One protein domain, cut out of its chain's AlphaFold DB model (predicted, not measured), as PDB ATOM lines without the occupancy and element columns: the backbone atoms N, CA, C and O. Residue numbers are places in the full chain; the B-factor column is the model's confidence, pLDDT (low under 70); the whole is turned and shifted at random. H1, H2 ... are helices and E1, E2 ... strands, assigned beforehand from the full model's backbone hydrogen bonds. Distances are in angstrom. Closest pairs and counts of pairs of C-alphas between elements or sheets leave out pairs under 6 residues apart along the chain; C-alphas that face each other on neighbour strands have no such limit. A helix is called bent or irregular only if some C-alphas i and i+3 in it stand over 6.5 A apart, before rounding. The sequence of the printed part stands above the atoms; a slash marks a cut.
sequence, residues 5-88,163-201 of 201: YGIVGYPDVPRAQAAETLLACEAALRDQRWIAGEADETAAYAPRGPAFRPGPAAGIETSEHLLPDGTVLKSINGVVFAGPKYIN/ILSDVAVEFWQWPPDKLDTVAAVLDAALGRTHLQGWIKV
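Overview. This is residues 5 to 88 and 163 to 201 of the 201 residues of an uncharacterized protein of Jannaschia sp. EhC01 (UniProt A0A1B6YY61). A strongly twisted sheet of five strands has two helices, H1 and H2, packed over one face at a steep tilt to each other, and a small hairpin, E3 and E4, lies away from this body at one end of the longest axis. The 123 printed residues hold two named helices and seven named strands, in the order E1, H1, E2, E3, E4, E5, E6, H2, E7. The sheet's order is E2, E5, E6, E1, E7, all antiparallel, and the class is mixed. The whole is compact, with a radius of gyration of the C-alphas of 13.8 A, yet elongated, spanning 43 by 27 by 27 A.

Arrangement. In the sheet, E5, residues 79 to 82, has edge strand E2, residues 51 to 54, on one side, with N 52 and O 79 2.8 A apart, and E6, residues 167 to 171, on the other, with N 82 and O 168 2.8 A apart. E1, residues 5 to 10, is the next neighbour of E6, with N 8 and O 169 2.9 A apart, and edge strand E7, residues 195 to 200, follows, with N 7 and O 197 2.9 A apart. H1, residues 15 to 31, lies over E5 and E6 at a height over the sheet of 8.7 A, along the strands; the closest C-alphas of H1 and E5 are those of Leu 22 and Phe 81, 6.2 A apart. H2, residues 176 to 190, lies on the same face over E1, at a height of 9.5 A; the closest C-alphas are those of Val 8 and Ala 183, 6.2 A apart. H1 and H2 touch, closest at the C-alphas of Cys 25 and Leu 186, 5.8 A apart, at a steep tilt of 60 degrees, opposite ways. E6, H2 and E7 form a split strand-helix-strand unit, two strands running the same way with E1 between them in the sheet, and its crossover is right-handed. E3, residues 64 to 66, and E4, residues 72 to 74, form an antiparallel hairpin, with N 65 and O 73 2.8 A apart; both are apart from E2 and E5. Every O i to N i+4 pair is within hydrogen-bond range in H2, and 11 of 13 in H1.

Along the chain. E1 begins at C-alpha 5 (-16.532, -36.597, 4.921) and, like E7, is 16.7 A long. H1, 25.0 A long, is irregular: C-alphas 16 and 19 are 7.4 A apart. H2 is 21.1 A and E6 13.5 A long. E7 ends at C-alpha 200 (-11.376, -34.501, 1.338).

Size, cuts and confidence. The C-alphas farthest apart, of Asp 69 and Gly 191, are 45.7 A apart. Residues 89 to 162 are not printed; C-alphas 88 and 163 are 5.0 A apart. The link from H1 to E2 is long, 19 residues. Mean pLDDT of the printed part is 83.0; residues 42 to 47, 63, 65 to 68, 71 to 76 and 198 to 201 are under 70.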
ATOM      1  N   TYR A   5     -16.130 -36.273   3.552       73.06
ATOM      2  CA  TYR A   5     -16.532 -36.597   4.921       73.06
ATOM      3  C   TYR A   5     -16.813 -35.289   5.660       73.06
ATOM      4  O   TYR A   5     -15.970 -34.388   5.647       73.06
ATOM      5  N   GLY A   6     -17.993 -35.182   6.271       81.69
ATOM      6  CA  GLY A   6     -18.379 -34.041   7.096       81.69
ATOM      7  C   GLY A   6     -18.327 -34.397   8.572       81.69
ATOM      8  O   GLY A   6     -18.731 -35.493   8.956       81.69
ATOM      9  N   ILE A   7     -17.850 -33.479   9.405       85.56
ATOM     10  CA  ILE A   7     -17.844 -33.645  10.859       85.56
ATOM     11  C   ILE A   7     -18.508 -32.432  11.497       85.56
ATOM     12  O   ILE A   7     -18.190 -31.297  11.145       85.56
ATOM     13  N   VAL A   8     -19.404 -32.684  12.449       89.94
ATOM     14  CA  VAL A   8     -19.980 -31.674  13.343       89.94
ATOM     15  C   VAL A   8     -19.481 -31.977  14.753       89.94
ATOM     16  O   VAL A   8     -19.872 -32.984  15.341       89.94
ATOM     17  N   GLY A   9     -18.577 -31.154  15.275       90.12
ATOM     18  CA  GLY A   9     -17.962 -31.320  16.591       90.12
ATOM     19  C   GLY A   9     -18.416 -30.271  17.598       90.12
ATOM     20  O   GLY A   9     -18.682 -29.132  17.233       90.12
ATOM     21  N   TYR A  10     -18.460 -30.640  18.872       90.56
ATOM     22  CA  TYR A  10     -18.684 -29.733  19.994       90.56
ATOM     23  C   TYR A  10     -17.511 -29.854  20.982       90.56
ATOM     24  O   TYR A  10     -17.492 -30.803  21.771       90.56
ATOM     25  N   PRO A  11     -16.528 -28.934  20.927       85.50
ATOM     26  CA  PRO A  11     -15.286 -29.014  21.702       85.50
ATOM     27  C   PRO A  11     -15.425 -28.556  23.159       85.50
ATOM     28  O   PRO A  11     -14.442 -28.586  23.873       85.50
ATOM     29  N   ASP A  12     -16.611 -28.110  23.583       85.00
ATOM     30  CA  ASP A  12     -16.848 -27.581  24.935       85.00
ATOM     31  C   ASP A  12     -17.887 -28.426  25.697       85.00
ATOM     32  O   ASP A  12     -18.739 -27.905  26.438       85.00
ATOM     33  N   VAL A  13     -17.927 -29.733  25.433       87.94
ATOM     34  CA  VAL A  13     -18.883 -30.654  26.057       87.94
ATOM     35  C   VAL A  13     -18.173 -31.380  27.191       87.94
ATOM     36  O   VAL A  13     -17.375 -32.276  26.934       87.94
ATOM     37  N   PRO A  14     -18.506 -31.090  28.464       87.56
ATOM     38  CA  PRO A  14     -17.863 -31.761  29.580       87.56
ATOM     39  C   PRO A  14     -17.961 -33.278  29.435       87.56
ATOM     40  O   PRO A  14     -19.038 -33.809  29.150       87.56
ATOM     41  N   ARG A  15     -16.871 -33.998  29.709       85.25
ATOM     42  CA  ARG A  15     -16.796 -35.462  29.559       85.25
ATOM     43  C   ARG A  15     -17.972 -36.204  30.200       85.25
ATOM     44  O   ARG A  15     -18.487 -37.162  29.627       85.25
ATOM     45  N   ALA A  16     -18.416 -35.753  31.373       88.69
ATOM     46  CA  ALA A  16     -19.549 -36.336  32.094       88.69
ATOM     47  C   ALA A  16     -20.897 -36.203  31.353       88.69
ATOM     48  O   ALA A  16     -21.806 -36.988  31.604       88.69
ATOM     49  N   GLN A  17     -21.023 -35.234  30.443       91.38
ATOM     50  CA  GLN A  17     -22.221 -34.944  29.645       91.38
ATOM     51  C   GLN A  17     -22.142 -35.509  28.219       91.38
ATOM     52  O   GLN A  17     -23.121 -35.433  27.479       91.38
ATOM     53  N   ALA A  18     -21.006 -36.086  27.814       90.81
ATOM     54  CA  ALA A  18     -20.791 -36.540  26.441       90.81
ATOM     55  C   ALA A  18     -21.844 -37.561  25.981       90.81
ATOM     56  O   ALA A  18     -22.412 -37.419  24.903       90.81
ATOM     57  N   ALA A  19     -22.157 -38.555  26.821       92.12
ATOM     58  CA  ALA A  19     -23.150 -39.579  26.492       92.12
ATOM     59  C   ALA A  19     -24.558 -38.987  26.305       92.12
ATOM     60  O   ALA A  19     -25.230 -39.297  25.327       92.12
ATOM     61  N   GLU A  20     -24.988 -38.105  27.211       95.19
ATOM     62  CA  GLU A  20     -26.278 -37.410  27.106       95.19
ATOM     63  C   GLU A  20     -26.337 -36.519  25.859       95.19
ATOM     64  O   GLU A  20     -27.336 -36.513  25.143       95.19
ATOM     65  N   THR A  21     -25.238 -35.830  25.553       95.00
ATOM     66  CA  THR A  21     -25.130 -34.969  24.370       95.00
ATOM     67  C   THR A  21     -25.246 -35.781  23.081       95.00
ATOM     68  O   THR A  21     -26.013 -35.416  22.195       95.00
ATOM     69  N   LEU A  22     -24.548 -36.917  22.977       94.94
ATOM     70  CA  LEU A  22     -24.645 -37.800  21.810       94.94
ATOM     71  C   LEU A  22     -26.051 -38.398  21.655       94.94
ATOM     72  O   LEU A  22     -26.550 -38.474  20.535       94.94
ATOM     73  N   LEU A  23     -26.719 -38.748  22.759       95.62
ATOM     74  CA  LEU A  23     -28.116 -39.196  22.734       95.62
ATOM     75  C   LEU A  23     -29.070 -38.091  22.263       95.62
ATOM     76  O   LEU A  23     -29.994 -38.368  21.499       95.62
ATOM     77  N   ALA A  24     -28.847 -36.840  22.675       96.75
ATOM     78  CA  ALA A  24     -29.626 -35.698  22.200       96.75
ATOM     79  C   ALA A  24     -29.419 -35.455  20.695       96.75
ATOM     80  O   ALA A  24     -30.393 -35.249  19.967       96.75
ATOM     81  N   CYS A  25     -28.176 -35.560  20.209       96.75
ATOM     82  CA  CYS A  25     -27.869 -35.518  18.778       96.75
ATOM     83  C   CYS A  25     -28.598 -36.630  18.012       96.75
ATOM     84  O   CYS A  25     -29.232 -36.367  16.990       96.75
ATOM     85  N   GLU A  26     -28.532 -37.870  18.504       96.62
ATOM     86  CA  GLU A  26     -29.204 -39.014  17.883       96.62
ATOM     87  C   GLU A  26     -30.717 -38.785  17.816       96.62
ATOM     88  O   GLU A  26     -31.320 -38.918  16.749       96.62
ATOM     89  N   ALA A  27     -31.329 -38.380  18.932       97.12
ATOM     90  CA  ALA A  27     -32.757 -38.103  19.013       97.12
ATOM     91  C   ALA A  27     -33.190 -37.012  18.021       97.12
ATOM     92  O   ALA A  27     -34.185 -37.193  17.320       97.12
ATOM     93  N   ALA A  28     -32.423 -35.925  17.900       97.50
ATOM     94  CA  ALA A  28     -32.714 -34.836  16.970       97.50
ATOM     95  C   ALA A  28     -32.663 -35.287  15.501       97.50
ATOM     96  O   ALA A  28     -33.559 -34.970  14.710       97.50
ATOM     97  N   LEU A  29     -31.646 -36.073  15.128       97.12
ATOM     98  CA  LEU A  29     -31.540 -36.611  13.770       97.12
ATOM     99  C   LEU A  29     -32.628 -37.652  13.478       97.12
ATOM    100  O   LEU A  29     -33.123 -37.719  12.349       97.12
ATOM    101  N   ARG A  30     -33.042 -38.447  14.470       96.62
ATOM    102  CA  ARG A  30     -34.154 -39.400  14.329       96.62
ATOM    103  C   ARG A  30     -35.499 -38.716  14.157       96.62
ATOM    104  O   ARG A  30     -36.249 -39.116  13.267       96.62
ATOM    105  N   ASP A  31     -35.797 -37.710  14.974       97.19
ATOM    106  CA  ASP A  31     -37.075 -36.986  14.957       97.19
ATOM    107  C   ASP A  31     -37.364 -36.407  13.564       97.19
ATOM    108  O   ASP A  31     -38.448 -36.567  13.002       97.19
ATOM    109  N   GLN A  32     -36.326 -35.865  12.930       96.81
ATOM    110  CA  GLN A  32     -36.401 -35.323  11.576       96.81
ATOM    111  C   GLN A  32     -36.102 -36.345  10.468       96.81
ATOM    112  O   GLN A  32     -36.078 -35.997   9.289       96.81
ATOM    113  N   ARG A  33     -35.926 -37.625  10.819       96.25
ATOM    114  CA  ARG A  33     -35.710 -38.748   9.890       96.25
ATOM    115  C   ARG A  33     -34.447 -38.621   9.028       96.25
ATOM    116  O   ARG A  33     -34.424 -39.117   7.897       96.25
ATOM    117  N   TRP A  34     -33.403 -37.982   9.557       95.19
ATOM    118  CA  TRP A  34     -32.061 -37.920   8.964       95.19
ATOM    119  C   TRP A  34     -31.296 -39.229   9.108       95.19
ATOM    120  O   TRP A  34     -30.517 -39.571   8.223       95.19
ATOM    121  N   ILE A  35     -31.559 -39.977  10.179       93.44
ATOM    122  CA  ILE A  35     -31.073 -41.345  10.377       93.44
ATOM    123  C   ILE A  35     -32.252 -42.298  10.584       93.44
ATOM    124  O   ILE A  35     -33.347 -41.874  10.967       93.44
ATOM    125  N   ALA A  36     -32.050 -43.584  10.311       88.81
ATOM    126  CA  ALA A  36     -33.094 -44.597  10.424       88.81
ATOM    127  C   ALA A  36     -32.564 -45.936  10.952       88.81
ATOM    128  O   ALA A  36     -31.379 -46.240  10.843       88.81
ATOM    129  N   GLY A  37     -33.490 -46.750  11.469       86.69
ATOM    130  CA  GLY A  37     -33.207 -48.100  11.950       86.69
ATOM    131  C   GLY A  37     -32.469 -48.142  13.288       86.69
ATOM    132  O   GLY A  37     -32.359 -47.139  13.997       86.69
ATOM    133  N   GLU A  38     -32.003 -49.337  13.628       88.25
ATOM    134  CA  GLU A  38     -31.117 -49.575  14.767       88.25
ATOM    135  C   GLU A  38     -29.673 -49.191  14.424       88.25
ATOM    136  O   GLU A  38     -29.353 -48.912  13.264       88.25
ATOM    137  N   ALA A  39     -28.805 -49.182  15.437       85.44
ATOM    138  CA  ALA A  39     -27.377 -49.004  15.216       85.44
ATOM    139  C   ALA A  39     -26.849 -50.114  14.292       85.44
ATOM    140  O   ALA A  39     -27.130 -51.297  14.486       85.44
ATOM    141  N   ASP A  40     -26.092 -49.719  13.277       79.50
ATOM    142  CA  ASP A  40     -25.515 -50.581  12.260       79.50
ATOM    143  C   ASP A  40     -23.992 -50.441  12.282       79.50
ATOM    144  O   ASP A  40     -23.422 -49.501  11.725       79.50
ATOM    145  N   GLU A  41     -23.328 -51.415  12.903       72.62
ATOM    146  CA  GLU A  41     -21.865 -51.484  13.028       72.62
ATOM    147  C   GLU A  41     -21.137 -51.521  11.673       72.62
ATOM    148  O   GLU A  41     -19.938 -51.267  11.608       72.62
ATOM    149  N   THR A  42     -21.848 -51.811  10.579       67.88
ATOM    150  CA  THR A  42     -21.283 -51.857   9.226       67.88
ATOM    151  C   THR A  42     -21.440 -50.546   8.457       67.88
ATOM    152  O   THR A  42     -20.899 -50.435   7.362       67.88
ATOM    153  N   ALA A  43     -22.161 -49.552   8.990       65.12
ATOM    154  CA  ALA A  43     -22.453 -48.295   8.294       65.12
ATOM    155  C   ALA A  43     -21.273 -47.314   8.184       65.12
ATOM    156  O   ALA A  43     -21.380 -46.308   7.481       65.12
ATOM    157  N   ALA A  44     -20.149 -47.596   8.841       65.19
ATOM    158  CA  ALA A  44     -18.936 -46.789   8.764       65.19
ATOM    159  C   ALA A  44     -17.681 -47.673   8.738       65.19
ATOM    160  O   ALA A  44     -17.663 -48.768   9.295       65.19
ATOM    161  N   TYR A  45     -16.616 -47.186   8.091       56.66
ATOM    162  CA  TYR A  45     -15.374 -47.947   7.887       56.66
ATOM    163  C   TYR A  45     -14.483 -48.048   9.147       56.66
ATOM    164  O   TYR A  45     -13.473 -48.744   9.130       56.66
ATOM    165  N   ALA A  46     -14.843 -47.415  10.267       49.62
ATOM    166  CA  ALA A  46     -14.166 -47.615  11.549       49.62
ATOM    167  C   ALA A  46     -15.105 -47.268  12.720       49.62
ATOM    168  O   ALA A  46     -15.674 -46.174  12.722       49.62
ATOM    169  N   PRO A  47     -15.274 -48.133  13.737       51.78
ATOM    170  CA  PRO A  47     -16.170 -47.835  14.847       51.78
ATOM    171  C   PRO A  47     -15.507 -46.857  15.833       51.78
ATOM    172  O   PRO A  47     -14.643 -47.242  16.618       51.78
ATOM    173  N   ARG A  48     -15.927 -45.583  15.802       70.94
ATOM    174  CA  ARG A  48     -15.645 -44.570  16.848       70.94
ATOM    175  C   ARG A  48     -16.842 -44.320  17.781       70.94
ATOM    176  O   ARG A  48     -16.795 -43.426  18.619       70.94
ATOM    177  N   GLY A  49     -17.896 -45.121  17.629       79.06
ATOM    178  CA  GLY A  49     -19.152 -45.063  18.375       79.06
ATOM    179  C   GLY A  49     -20.296 -45.722  17.590       79.06
ATOM    180  O   GLY A  49     -20.029 -46.324  16.543       79.06
ATOM    181  N   PRO A  50     -21.552 -45.655  18.074       86.94
ATOM    182  CA  PRO A  50     -22.693 -46.201  17.349       86.94
ATOM    183  C   PRO A  50     -22.872 -45.482  16.009       86.94
ATOM    184  O   PRO A  50     -22.756 -44.256  15.919       86.94
ATOM    185  N   ALA A  51     -23.146 -46.264  14.968       88.00
ATOM    186  CA  ALA A  51     -23.318 -45.785  13.607       88.00
ATOM    187  C   ALA A  51     -24.732 -46.086  13.105       88.00
ATOM    188  O   ALA A  51     -25.322 -47.093  13.482       88.00
ATOM    189  N   PHE A  52     -25.282 -45.229  12.251       89.50
ATOM    190  CA  PHE A  52     -26.643 -45.360  11.737       89.50
ATOM    191  C   PHE A  52     -26.704 -45.111  10.237       89.50
ATOM    192  O   PHE A  52     -25.894 -44.376   9.665       89.50
ATOM    193  N   ARG A  53     -27.702 -45.714   9.590       88.69
ATOM    194  CA  ARG A  53     -27.967 -45.504   8.166       88.69
ATOM    195  C   ARG A  53     -28.646 -44.153   7.930       88.69
ATOM    196  O   ARG A  53     -29.447 -43.731   8.772       88.69
ATOM    197  N   PRO A  54     -28.412 -43.515   6.766       90.31
ATOM    198  CA  PRO A  54     -29.215 -42.384   6.327       90.31
ATOM    199  C   PRO A  54     -30.708 -42.712   6.343       90.31
ATOM    200  O   PRO A  54     -31.142 -43.778   5.904       90.31
ATOM    201  N   GLY A  55     -31.495 -41.777   6.853       92.19
ATOM    202  CA  GLY A  55     -32.945 -41.820   6.821       92.19
ATOM    203  C   GLY A  55     -33.519 -41.126   5.580       92.19
ATOM    204  O   GLY A  55     -32.795 -40.491   4.811       92.19
ATOM    205  N   PRO A  56     -34.845 -41.203   5.376       92.44
ATOM    206  CA  PRO A  56     -35.501 -40.639   4.196       92.44
ATOM    207  C   PRO A  56     -35.262 -39.139   3.974       92.44
ATOM    208  O   PRO A  56     -35.241 -38.706   2.825       92.44
ATOM    209  N   ALA A  57     -35.073 -38.344   5.034       93.31
ATOM    210  CA  ALA A  57     -34.826 -36.904   4.903       93.31
ATOM    211  C   ALA A  57     -33.446 -36.591   4.299       93.31
ATOM    212  O   ALA A  57     -33.282 -35.578   3.611       93.31
ATOM    213  N   ALA A  58     -32.475 -37.492   4.489       89.50
ATOM    214  CA  ALA A  58     -31.153 -37.357   3.892       89.50
ATOM    215  C   ALA A  58     -31.232 -37.383   2.359       89.50
ATOM    216  O   ALA A  58     -30.528 -36.623   1.694       89.50
ATOM    217  N   GLY A  59     -32.127 -38.204   1.793       88.31
ATOM    218  CA  GLY A  59     -32.213 -38.415   0.345       88.31
ATOM    219  C   GLY A  59     -30.943 -39.051  -0.231       88.31
ATOM    220  O   GLY A  59     -30.613 -38.810  -1.387       88.31
ATOM    221  N   ILE A  60     -30.217 -39.814   0.591       85.31
ATOM    222  CA  ILE A  60     -28.958 -40.475   0.245       85.31
ATOM    223  C   ILE A  60     -29.220 -41.974   0.154       85.31
ATOM    224  O   ILE A  60     -29.717 -42.584   1.102       85.31
ATOM    225  N   GLU A  61     -28.881 -42.571  -0.984       78.00
ATOM    226  CA  GLU A  61     -28.967 -44.017  -1.158       78.00
ATOM    227  C   GLU A  61     -27.819 -44.726  -0.433       78.00
ATOM    228  O   GLU A  61     -26.680 -44.251  -0.378       78.00
ATOM    229  N   THR A  62     -28.112 -45.898   0.121       74.31
ATOM    230  CA  THR A  62     -27.101 -46.794   0.676       74.31
ATOM    231  C   THR A  62     -26.503 -47.636  -0.452       74.31
ATOM    232  O   THR A  62     -27.222 -48.426  -1.061       74.31
ATOM    233  N   SER A  63     -25.205 -47.507  -0.731       66.44
ATOM    234  CA  SER A  63     -24.489 -48.394  -1.661       66.44
ATOM    235  C   SER A  63     -23.932 -49.626  -0.944       66.44
ATOM    236  O   SER A  63     -23.624 -49.560   0.235       66.44
ATOM    237  N   GLU A  64     -23.755 -50.757  -1.622       70.62
ATOM    238  CA  GLU A  64     -22.956 -51.879  -1.106       70.62
ATOM    239  C   GLU A  64     -21.752 -52.084  -2.030       70.62
ATOM    240  O   GLU A  64     -21.896 -52.101  -3.253       70.62
ATOM    241  N   HIS A  65     -20.558 -52.227  -1.458       64.50
ATOM    242  CA  HIS A  65     -19.324 -52.485  -2.194       64.50
ATOM    243  C   HIS A  65     -18.783 -53.861  -1.822       64.50
ATOM    244  O   HIS A  65     -18.392 -54.097  -0.683       64.50
ATOM    245  N   LEU A  66     -18.737 -54.771  -2.793       67.62
ATOM    246  CA  LEU A  66     -18.091 -56.068  -2.624       67.62
ATOM    247  C   LEU A  66     -16.584 -55.916  -2.859       67.62
ATOM    248  O   LEU A  66     -16.154 -55.572  -3.962       67.62
ATOM    249  N   LEU A  67     -15.788 -56.164  -1.823       65.81
ATOM    250  CA  LEU A  67     -14.335 -56.222  -1.918       65.81
ATOM    251  C   LEU A  67     -13.875 -57.526  -2.599       65.81
ATOM    252  O   LEU A  67     -14.602 -58.524  -2.582       65.81
ATOM    253  N   PRO A  68     -12.656 -57.559  -3.178       69.69
ATOM    254  CA  PRO A  68     -12.124 -58.750  -3.849       69.69
ATOM    255  C   PRO A  68     -12.002 -59.999  -2.962       69.69
ATOM    256  O   PRO A  68     -11.968 -61.110  -3.483       69.69
ATOM    257  N   ASP A  69     -11.929 -59.827  -1.642       74.38
ATOM    258  CA  ASP A  69     -11.870 -60.909  -0.651       74.38
ATOM    259  C   ASP A  69     -13.259 -61.453  -0.253       74.38
ATOM    260  O   ASP A  69     -13.357 -62.357   0.575       74.38
ATOM    261  N   GLY A  70     -14.333 -60.931  -0.856       72.12
ATOM    262  CA  GLY A  70     -15.714 -61.308  -0.557       72.12
ATOM    263  C   GLY A  70     -16.352 -60.509   0.582       72.12
ATOM    264  O   GLY A  70     -17.531 -60.717   0.874       72.12
ATOM    265  N   THR A  71     -15.624 -59.580   1.206       65.69
ATOM    266  CA  THR A  71     -16.175 -58.687   2.227       65.69
ATOM    267  C   THR A  71     -17.160 -57.711   1.584       65.69
ATOM    268  O   THR A  71     -16.813 -56.976   0.663       65.69
ATOM    269  N   VAL A  72     -18.402 -57.674   2.073       61.09
ATOM    270  CA  VAL A  72     -19.384 -56.662   1.655       61.09
ATOM    271  C   VAL A  72     -19.260 -55.454   2.576       61.09
ATOM    272  O   VAL A  72     -19.661 -55.508   3.737       61.09
ATOM    273  N   LEU A  73     -18.743 -54.347   2.052       57.25
ATOM    274  CA  LEU A  73     -18.831 -53.039   2.690       57.25
ATOM    275  C   LEU A  73     -20.226 -52.472   2.436       57.25
ATOM    276  O   LEU A  73     -20.538 -52.006   1.339       57.25
ATOM    277  N   LYS A  74     -21.091 -52.536   3.445       57.06
ATOM    278  CA  LYS A  74     -22.450 -52.008   3.351       57.06
ATOM    279  C   LYS A  74     -22.453 -50.535   3.725       57.06
ATOM    280  O   LYS A  74     -22.157 -50.184   4.851       57.06
ATOM    281  N   SER A  75     -22.812 -49.698   2.763       58.81
ATOM    282  CA  SER A  75     -22.985 -48.244   2.775       58.81
ATOM    283  C   SER A  75     -21.962 -47.471   3.596       58.81
ATOM    284  O   SER A  75     -22.121 -47.222   4.781       58.81
ATOM    285  N   ILE A  76     -20.982 -46.969   2.855       64.88
ATOM    286  CA  ILE A  76     -20.038 -45.891   3.171       64.88
ATOM    287  C   ILE A  76     -20.704 -44.549   3.533       64.88
ATOM    288  O   ILE A  76     -19.998 -43.554   3.633       64.88
ATOM    289  N   ASN A  77     -22.034 -44.518   3.706       74.81
ATOM    290  CA  ASN A  77     -22.832 -43.299   3.847       74.81
ATOM    291  C   ASN A  77     -23.381 -43.077   5.272       74.81
ATOM    292  O   ASN A  77     -24.341 -42.333   5.447       74.81
ATOM    293  N   GLY A  78     -22.865 -43.782   6.282       83.31
ATOM    294  CA  GLY A  78     -23.408 -43.751   7.642       83.31
ATOM    295  C   GLY A  78     -23.163 -42.454   8.417       83.31
ATOM    296  O   GLY A  78     -22.376 -41.593   8.021       83.31
ATOM    297  N   VAL A  79     -23.851 -42.351   9.556       89.19
ATOM    298  CA  VAL A  79     -23.675 -41.300  10.567       89.19
ATOM    299  C   VAL A  79     -23.135 -41.933  11.841       89.19
ATOM    300  O   VAL A  79     -23.757 -42.865  12.343       89.19
ATOM    301  N   VAL A  80     -22.005 -41.455  12.362       89.44
ATOM    302  CA  VAL A  80     -21.333 -42.014  13.549       89.44
ATOM    303  C   VAL A  80     -21.344 -41.002  14.683       89.44
ATOM    304  O   VAL A  80     -20.966 -39.851  14.489       89.44
ATOM    305  N   PHE A  81     -21.727 -41.441  15.876       91.06
ATOM    306  CA  PHE A  81     -21.750 -40.618  17.083       91.06
ATOM    307  C   PHE A  81     -20.520 -40.933  17.932       91.06
ATOM    308  O   PHE A  81     -20.468 -41.978  18.573       91.06
ATOM    309  N   ALA A  82     -19.520 -40.057  17.914       88.75
ATOM    310  CA  ALA A  82     -18.210 -40.310  18.497       88.75
ATOM    311  C   ALA A  82     -17.956 -39.481  19.766       88.75
ATOM    312  O   ALA A  82     -18.171 -38.268  19.795       88.75
ATOM    313  N   GLY A  83     -17.460 -40.145  20.810       86.44
ATOM    314  CA  GLY A  83     -17.068 -39.535  22.080       86.44
ATOM    315  C   GLY A  83     -17.183 -40.506  23.269       86.44
ATOM    316  O   GLY A  83     -17.622 -41.644  23.093       86.44
ATOM    317  N   PRO A  84     -16.819 -40.080  24.493       81.88
ATOM    318  CA  PRO A  84     -16.163 -38.814  24.805       81.88
ATOM    319  C   PRO A  84     -14.756 -38.767  24.210       81.88
ATOM    320  O   PRO A  84     -14.008 -39.739  24.308       81.88
ATOM    321  N   LYS A  85     -14.407 -37.602  23.670       84.75
ATOM    322  CA  LYS A  85     -13.189 -37.260  22.943       84.75
ATOM    323  C   LYS A  85     -13.133 -37.826  21.542       84.75
ATOM    324  O   LYS A  85     -13.259 -39.018  21.279       84.75
ATOM    325  N   TYR A  86     -12.876 -36.910  20.641       83.94
ATOM    326  CA  TYR A  86     -12.778 -37.120  19.233       83.94
ATOM    327  C   TYR A  86     -11.531 -36.409  18.745       83.94
ATOM    328  O   TYR A  86     -11.302 -35.238  19.048       83.94
ATOM    329  N   ILE A  87     -10.749 -37.137  17.964       80.38
ATOM    330  CA  ILE A  87      -9.724 -36.548  17.123       80.38
ATOM    331  C   ILE A  87     -10.138 -36.832  15.702       80.38
ATOM    332  O   ILE A  87     -10.431 -37.983  15.354       80.38
ATOM    333  N   ASN A  88     -10.114 -35.799  14.874       74.25
ATOM    334  CA  ASN A  88     -10.198 -35.952  13.439       74.25
ATOM    335  C   ASN A  88      -8.909 -36.635  12.942       74.25
ATOM    336  O   ASN A  88      -7.951 -35.997  12.505       74.25
ATOM    337  N   ILE A 163     -10.022 -30.345  14.558       78.19
ATOM    338  CA  ILE A 163      -8.983 -31.296  14.956       78.19
ATOM    339  C   ILE A 163      -9.401 -32.080  16.193       78.19
ATOM    340  O   ILE A 163      -9.427 -33.311  16.138       78.19
ATOM    341  N   LEU A 164      -9.733 -31.384  17.280       83.69
ATOM    342  CA  LEU A 164     -10.145 -31.972  18.555       83.69
ATOM    343  C   LEU A 164     -11.576 -31.579  18.893       83.69
ATOM    344  O   LEU A 164     -12.005 -30.456  18.633       83.69
ATOM    345  N   SER A 165     -12.304 -32.499  19.513       87.25
ATOM    346  CA  SER A 165     -13.626 -32.215  20.063       87.25
ATOM    347  C   SER A 165     -14.016 -33.190  21.148       87.25
ATOM    348  O   SER A 165     -13.649 -34.363  21.074       87.25
ATOM    349  N   ASP A 166     -14.794 -32.758  22.131       87.81
ATOM    350  CA  ASP A 166     -15.269 -33.640  23.193       87.81
ATOM    351  C   ASP A 166     -16.314 -34.634  22.692       87.81
ATOM    352  O   ASP A 166     -16.343 -35.793  23.105       87.81
ATOM    353  N   VAL A 167     -17.173 -34.201  21.775       90.19
ATOM    354  CA  VAL A 167     -18.105 -35.072  21.055       90.19
ATOM    355  C   VAL A 167     -18.160 -34.666  19.592       90.19
ATOM    356  O   VAL A 167     -18.002 -33.491  19.261       90.19
ATOM    357  N   ALA A 168     -18.380 -35.624  18.704       90.75
ATOM    358  CA  ALA A 168     -18.525 -35.365  17.281       90.75
ATOM    359  C   ALA A 168     -19.590 -36.267  16.659       90.75
ATOM    360  O   ALA A 168     -19.799 -37.401  17.086       90.75
ATOM    361  N   VAL A 169     -20.237 -35.759  15.618       91.25
ATOM    362  CA  VAL A 169     -21.080 -36.537  14.715       91.25
ATOM    363  C   VAL A 169     -20.401 -36.539  13.349       91.25
ATOM    364  O   VAL A 169     -20.245 -35.488  12.724       91.25
ATOM    365  N   GLU A 170     -19.951 -37.710  12.908       88.25
ATOM    366  CA  GLU A 170     -19.361 -37.896  11.584       88.25
ATOM    367  C   GLU A 170     -20.437 -38.288  10.575       88.25
ATOM    368  O   GLU A 170     -21.289 -39.131  10.851       88.25
ATOM    369  N   PHE A 171     -20.343 -37.740   9.372       87.56
ATOM    370  CA  PHE A 171     -21.251 -37.985   8.263       87.56
ATOM    371  C   PHE A 171     -20.438 -38.428   7.052       87.56
ATOM    372  O   PHE A 171     -19.689 -37.648   6.448       87.56
ATOM    373  N   TRP A 172     -20.561 -39.702   6.699       82.19
ATOM    374  CA  TRP A 172     -19.668 -40.299   5.725       82.19
ATOM    375  C   TRP A 172     -20.187 -40.097   4.301       82.19
ATOM    376  O   TRP A 172     -21.264 -40.565   3.996       82.19
ATOM    377  N   GLN A 173     -19.461 -39.404   3.416       78.75
ATOM    378  CA  GLN A 173     -19.879 -39.167   2.016       78.75
ATOM    379  C   GLN A 173     -21.229 -38.444   1.839       78.75
ATOM    380  O   GLN A 173     -21.927 -38.627   0.838       78.75
ATOM    381  N   TRP A 174     -21.598 -37.589   2.792       83.94
ATOM    382  CA  TRP A 174     -22.783 -36.741   2.671       83.94
ATOM    383  C   TRP A 174     -22.460 -35.490   1.838       83.94
ATOM    384  O   TRP A 174     -21.366 -34.933   1.963       83.94
ATOM    385  N   PRO A 175     -23.383 -35.025   0.979       82.62
ATOM    386  CA  PRO A 175     -23.158 -33.822   0.193       82.62
ATOM    387  C   PRO A 175     -23.239 -32.560   1.077       82.62
ATOM    388  O   PRO A 175     -23.961 -32.563   2.082       82.62
ATOM    389  N   PRO A 176     -22.515 -31.475   0.731       82.44
ATOM    390  CA  PRO A 176     -22.352 -30.345   1.643       82.44
ATOM    391  C   PRO A 176     -23.635 -29.649   2.103       82.44
ATOM    392  O   PRO A 176     -23.758 -29.304   3.271       82.44
ATOM    393  N   ASP A 177     -24.632 -29.526   1.229       85.44
ATOM    394  CA  ASP A 177     -25.929 -28.923   1.555       85.44
ATOM    395  C   ASP A 177     -26.675 -29.679   2.668       85.44
ATOM    396  O   ASP A 177     -27.375 -29.085   3.495       85.44
ATOM    397  N   LYS A 178     -26.509 -31.004   2.722       88.94
ATOM    398  CA  LYS A 178     -27.103 -31.839   3.772       88.94
ATOM    399  C   LYS A 178     -26.368 -31.666   5.087       88.94
ATOM    400  O   LYS A 178     -27.022 -31.657   6.124       88.94
ATOM    401  N   LEU A 179     -25.050 -31.495   5.033       87.25
ATOM    402  CA  LEU A 179     -24.201 -31.287   6.203       87.25
ATOM    403  C   LEU A 179     -24.521 -29.972   6.909       87.25
ATOM    404  O   LEU A 179     -24.727 -29.979   8.118       87.25
ATOM    405  N   ASP A 180     -24.681 -28.885   6.158       88.38
ATOM    406  CA  ASP A 180     -25.088 -27.594   6.725       88.38
ATOM    407  C   ASP A 180     -26.469 -27.690   7.391       88.38
ATOM    408  O   ASP A 180     -26.716 -27.132   8.462       88.38
ATOM    409  N   THR A 181     -27.374 -28.462   6.782       92.19
ATOM    410  CA  THR A 181     -28.719 -28.669   7.322       92.19
ATOM    411  C   THR A 181     -28.690 -29.467   8.627       92.19
ATOM    412  O   THR A 181     -29.302 -29.050   9.609       92.19
ATOM    413  N   VAL A 182     -27.986 -30.604   8.677       93.12
ATOM    414  CA  VAL A 182     -27.907 -31.412   9.909       93.12
ATOM    415  C   VAL A 182     -27.114 -30.712  11.006       93.12
ATOM    416  O   VAL A 182     -27.482 -30.850  12.168       93.12
ATOM    417  N   ALA A 183     -26.101 -29.911  10.671       92.56
ATOM    418  CA  ALA A 183     -25.396 -29.086  11.645       92.56
ATOM    419  C   ALA A 183     -26.360 -28.109  12.340       92.56
ATOM    420  O   ALA A 183     -26.418 -28.077  13.566       92.56
ATOM    421  N   ALA A 184     -27.216 -27.417  11.578       93.75
ATOM    422  CA  ALA A 184     -28.238 -26.533  12.141       93.75
ATOM    423  C   ALA A 184     -29.270 -27.275  13.014       93.75
ATOM    424  O   ALA A 184     -29.730 -26.742  14.024       93.75
ATOM    425  N   VAL A 185     -29.638 -28.508  12.644       95.62
ATOM    426  CA  VAL A 185     -30.522 -29.360  13.459       95.62
ATOM    427  C   VAL A 185     -29.876 -29.702  14.798       95.62
ATOM    428  O   VAL A 185     -30.533 -29.609  15.836       95.62
ATOM    429  N   LEU A 186     -28.602 -30.091  14.779       96.06
ATOM    430  CA  LEU A 186     -27.862 -30.462  15.978       96.06
ATOM    431  C   LEU A 186     -27.616 -29.244  16.885       96.06
ATOM    432  O   LEU A 186     -27.897 -29.326  18.080       96.06
ATOM    433  N   ASP A 187     -27.212 -28.101  16.328       94.94
ATOM    434  CA  ASP A 187     -27.043 -26.844  17.070       94.94
ATOM    435  C   ASP A 187     -28.334 -26.443  17.795       94.94
ATOM    436  O   ASP A 187     -28.324 -26.114  18.985       94.94
ATOM    437  N   ALA A 188     -29.470 -26.509  17.092       94.44
ATOM    438  CA  ALA A 188     -30.775 -26.187  17.658       94.44
ATOM    439  C   ALA A 188     -31.173 -27.153  18.783       94.44
ATOM    440  O   ALA A 188     -31.746 -26.722  19.784       94.44
ATOM    441  N   ALA A 189     -30.864 -28.444  18.636       93.62
ATOM    442  CA  ALA A 189     -31.160 -29.455  19.645       93.62
ATOM    443  C   ALA A 189     -30.306 -29.294  20.908       93.62
ATOM    444  O   ALA A 189     -30.798 -29.509  22.015       93.62
ATOM    445  N   LEU A 190     -29.042 -28.903  20.751       93.44
ATOM    446  CA  LEU A 190     -28.110 -28.756  21.866       93.44
ATOM    447  C   LEU A 190     -28.113 -27.355  22.489       93.44
ATOM    448  O   LEU A 190     -27.600 -27.186  23.595       93.44
ATOM    449  N   GLY A 191     -28.646 -26.346  21.791       91.69
ATOM    450  CA  GLY A 191     -28.508 -24.941  22.184       91.69
ATOM    451  C   GLY A 191     -27.046 -24.484  22.189       91.69
ATOM    452  O   GLY A 191     -26.651 -23.684  23.037       91.69
ATOM    453  N   ARG A 192     -26.230 -25.044  21.289       90.50
ATOM    454  CA  ARG A 192     -24.775 -24.859  21.208       90.50
ATOM    455  C   ARG A 192     -24.364 -24.606  19.763       90.50
ATOM    456  O   ARG A 192     -25.126 -24.892  18.850       90.50
ATOM    457  N   THR A 193     -23.166 -24.067  19.580       88.31
ATOM    458  CA  THR A 193     -22.561 -23.888  18.259       88.31
ATOM    459  C   THR A 193     -21.513 -24.965  18.044       88.31
ATOM    460  O   THR A 193     -20.671 -25.199  18.911       88.31
ATOM    461  N   HIS A 194     -21.582 -25.621  16.897       89.31
ATOM    462  CA  HIS A 194     -20.597 -26.598  16.472       89.31
ATOM    463  C   HIS A 194     -19.314 -25.961  15.913       89.31
ATOM    464  O   HIS A 194     -19.276 -24.802  15.495       89.31
ATOM    465  N   LEU A 195     -18.272 -26.782  15.823       84.06
ATOM    466  CA  LEU A 195     -17.199 -26.654  14.849       84.06
ATOM    467  C   LEU A 195     -17.456 -27.631  13.699       84.06
ATOM    468  O   LEU A 195     -17.860 -28.773  13.926       84.06
ATOM    469  N   GLN A 196     -17.212 -27.197  12.463       77.38
ATOM    470  CA  GLN A 196     -17.391 -28.035  11.277       77.38
ATOM    471  C   GLN A 196     -16.035 -28.415  10.684       77.38
ATOM    472  O   GLN A 196     -15.163 -27.566  10.500       77.38
ATOM    473  N   GLY A 197     -15.868 -29.696  10.369       70.44
ATOM    474  CA  GLY A 197     -14.681 -30.237   9.715       70.44
ATOM    475  C   GLY A 197     -15.013 -30.898   8.386       70.44
ATOM    476  O   GLY A 197     -16.094 -31.468   8.217       70.44
ATOM    477  N   TRP A 198     -14.054 -30.865   7.462       67.12
ATOM    478  CA  TRP A 198     -14.126 -31.570   6.185       67.12
ATOM    479  C   TRP A 198     -12.881 -32.422   5.998       67.12
ATOM    480  O   TRP A 198     -11.766 -31.916   6.102       67.12
ATOM    481  N   ILE A 199     -13.064 -33.690   5.643       58.38
ATOM    482  CA  ILE A 199     -11.976 -34.513   5.114       58.38
ATOM    483  C   ILE A 199     -12.262 -34.711   3.625       58.38
ATOM    484  O   ILE A 199     -13.288 -35.284   3.240       58.38
ATOM    485  N   LYS A 200     -11.365 -34.202   2.775       51.12
ATOM    486  CA  LYS A 200     -11.376 -34.501   1.338       51.12
ATOM    487  C   LYS A 200     -10.856 -35.926   1.138       51.12
ATOM    488  O   LYS A 200      -9.813 -36.267   1.693       51.12
ATOM    489  N   VAL A 201     -11.576 -36.724   0.351       49.31
ATOM    490  CA  VAL A 201     -11.262 -38.133   0.036       49.31
ATOM    491  C   VAL A 201     -10.962 -38.288  -1.437       49.31
ATOM    492  O   VAL A 201     -11.737 -37.715  -2.242       49.31
TER     493      VAL A 201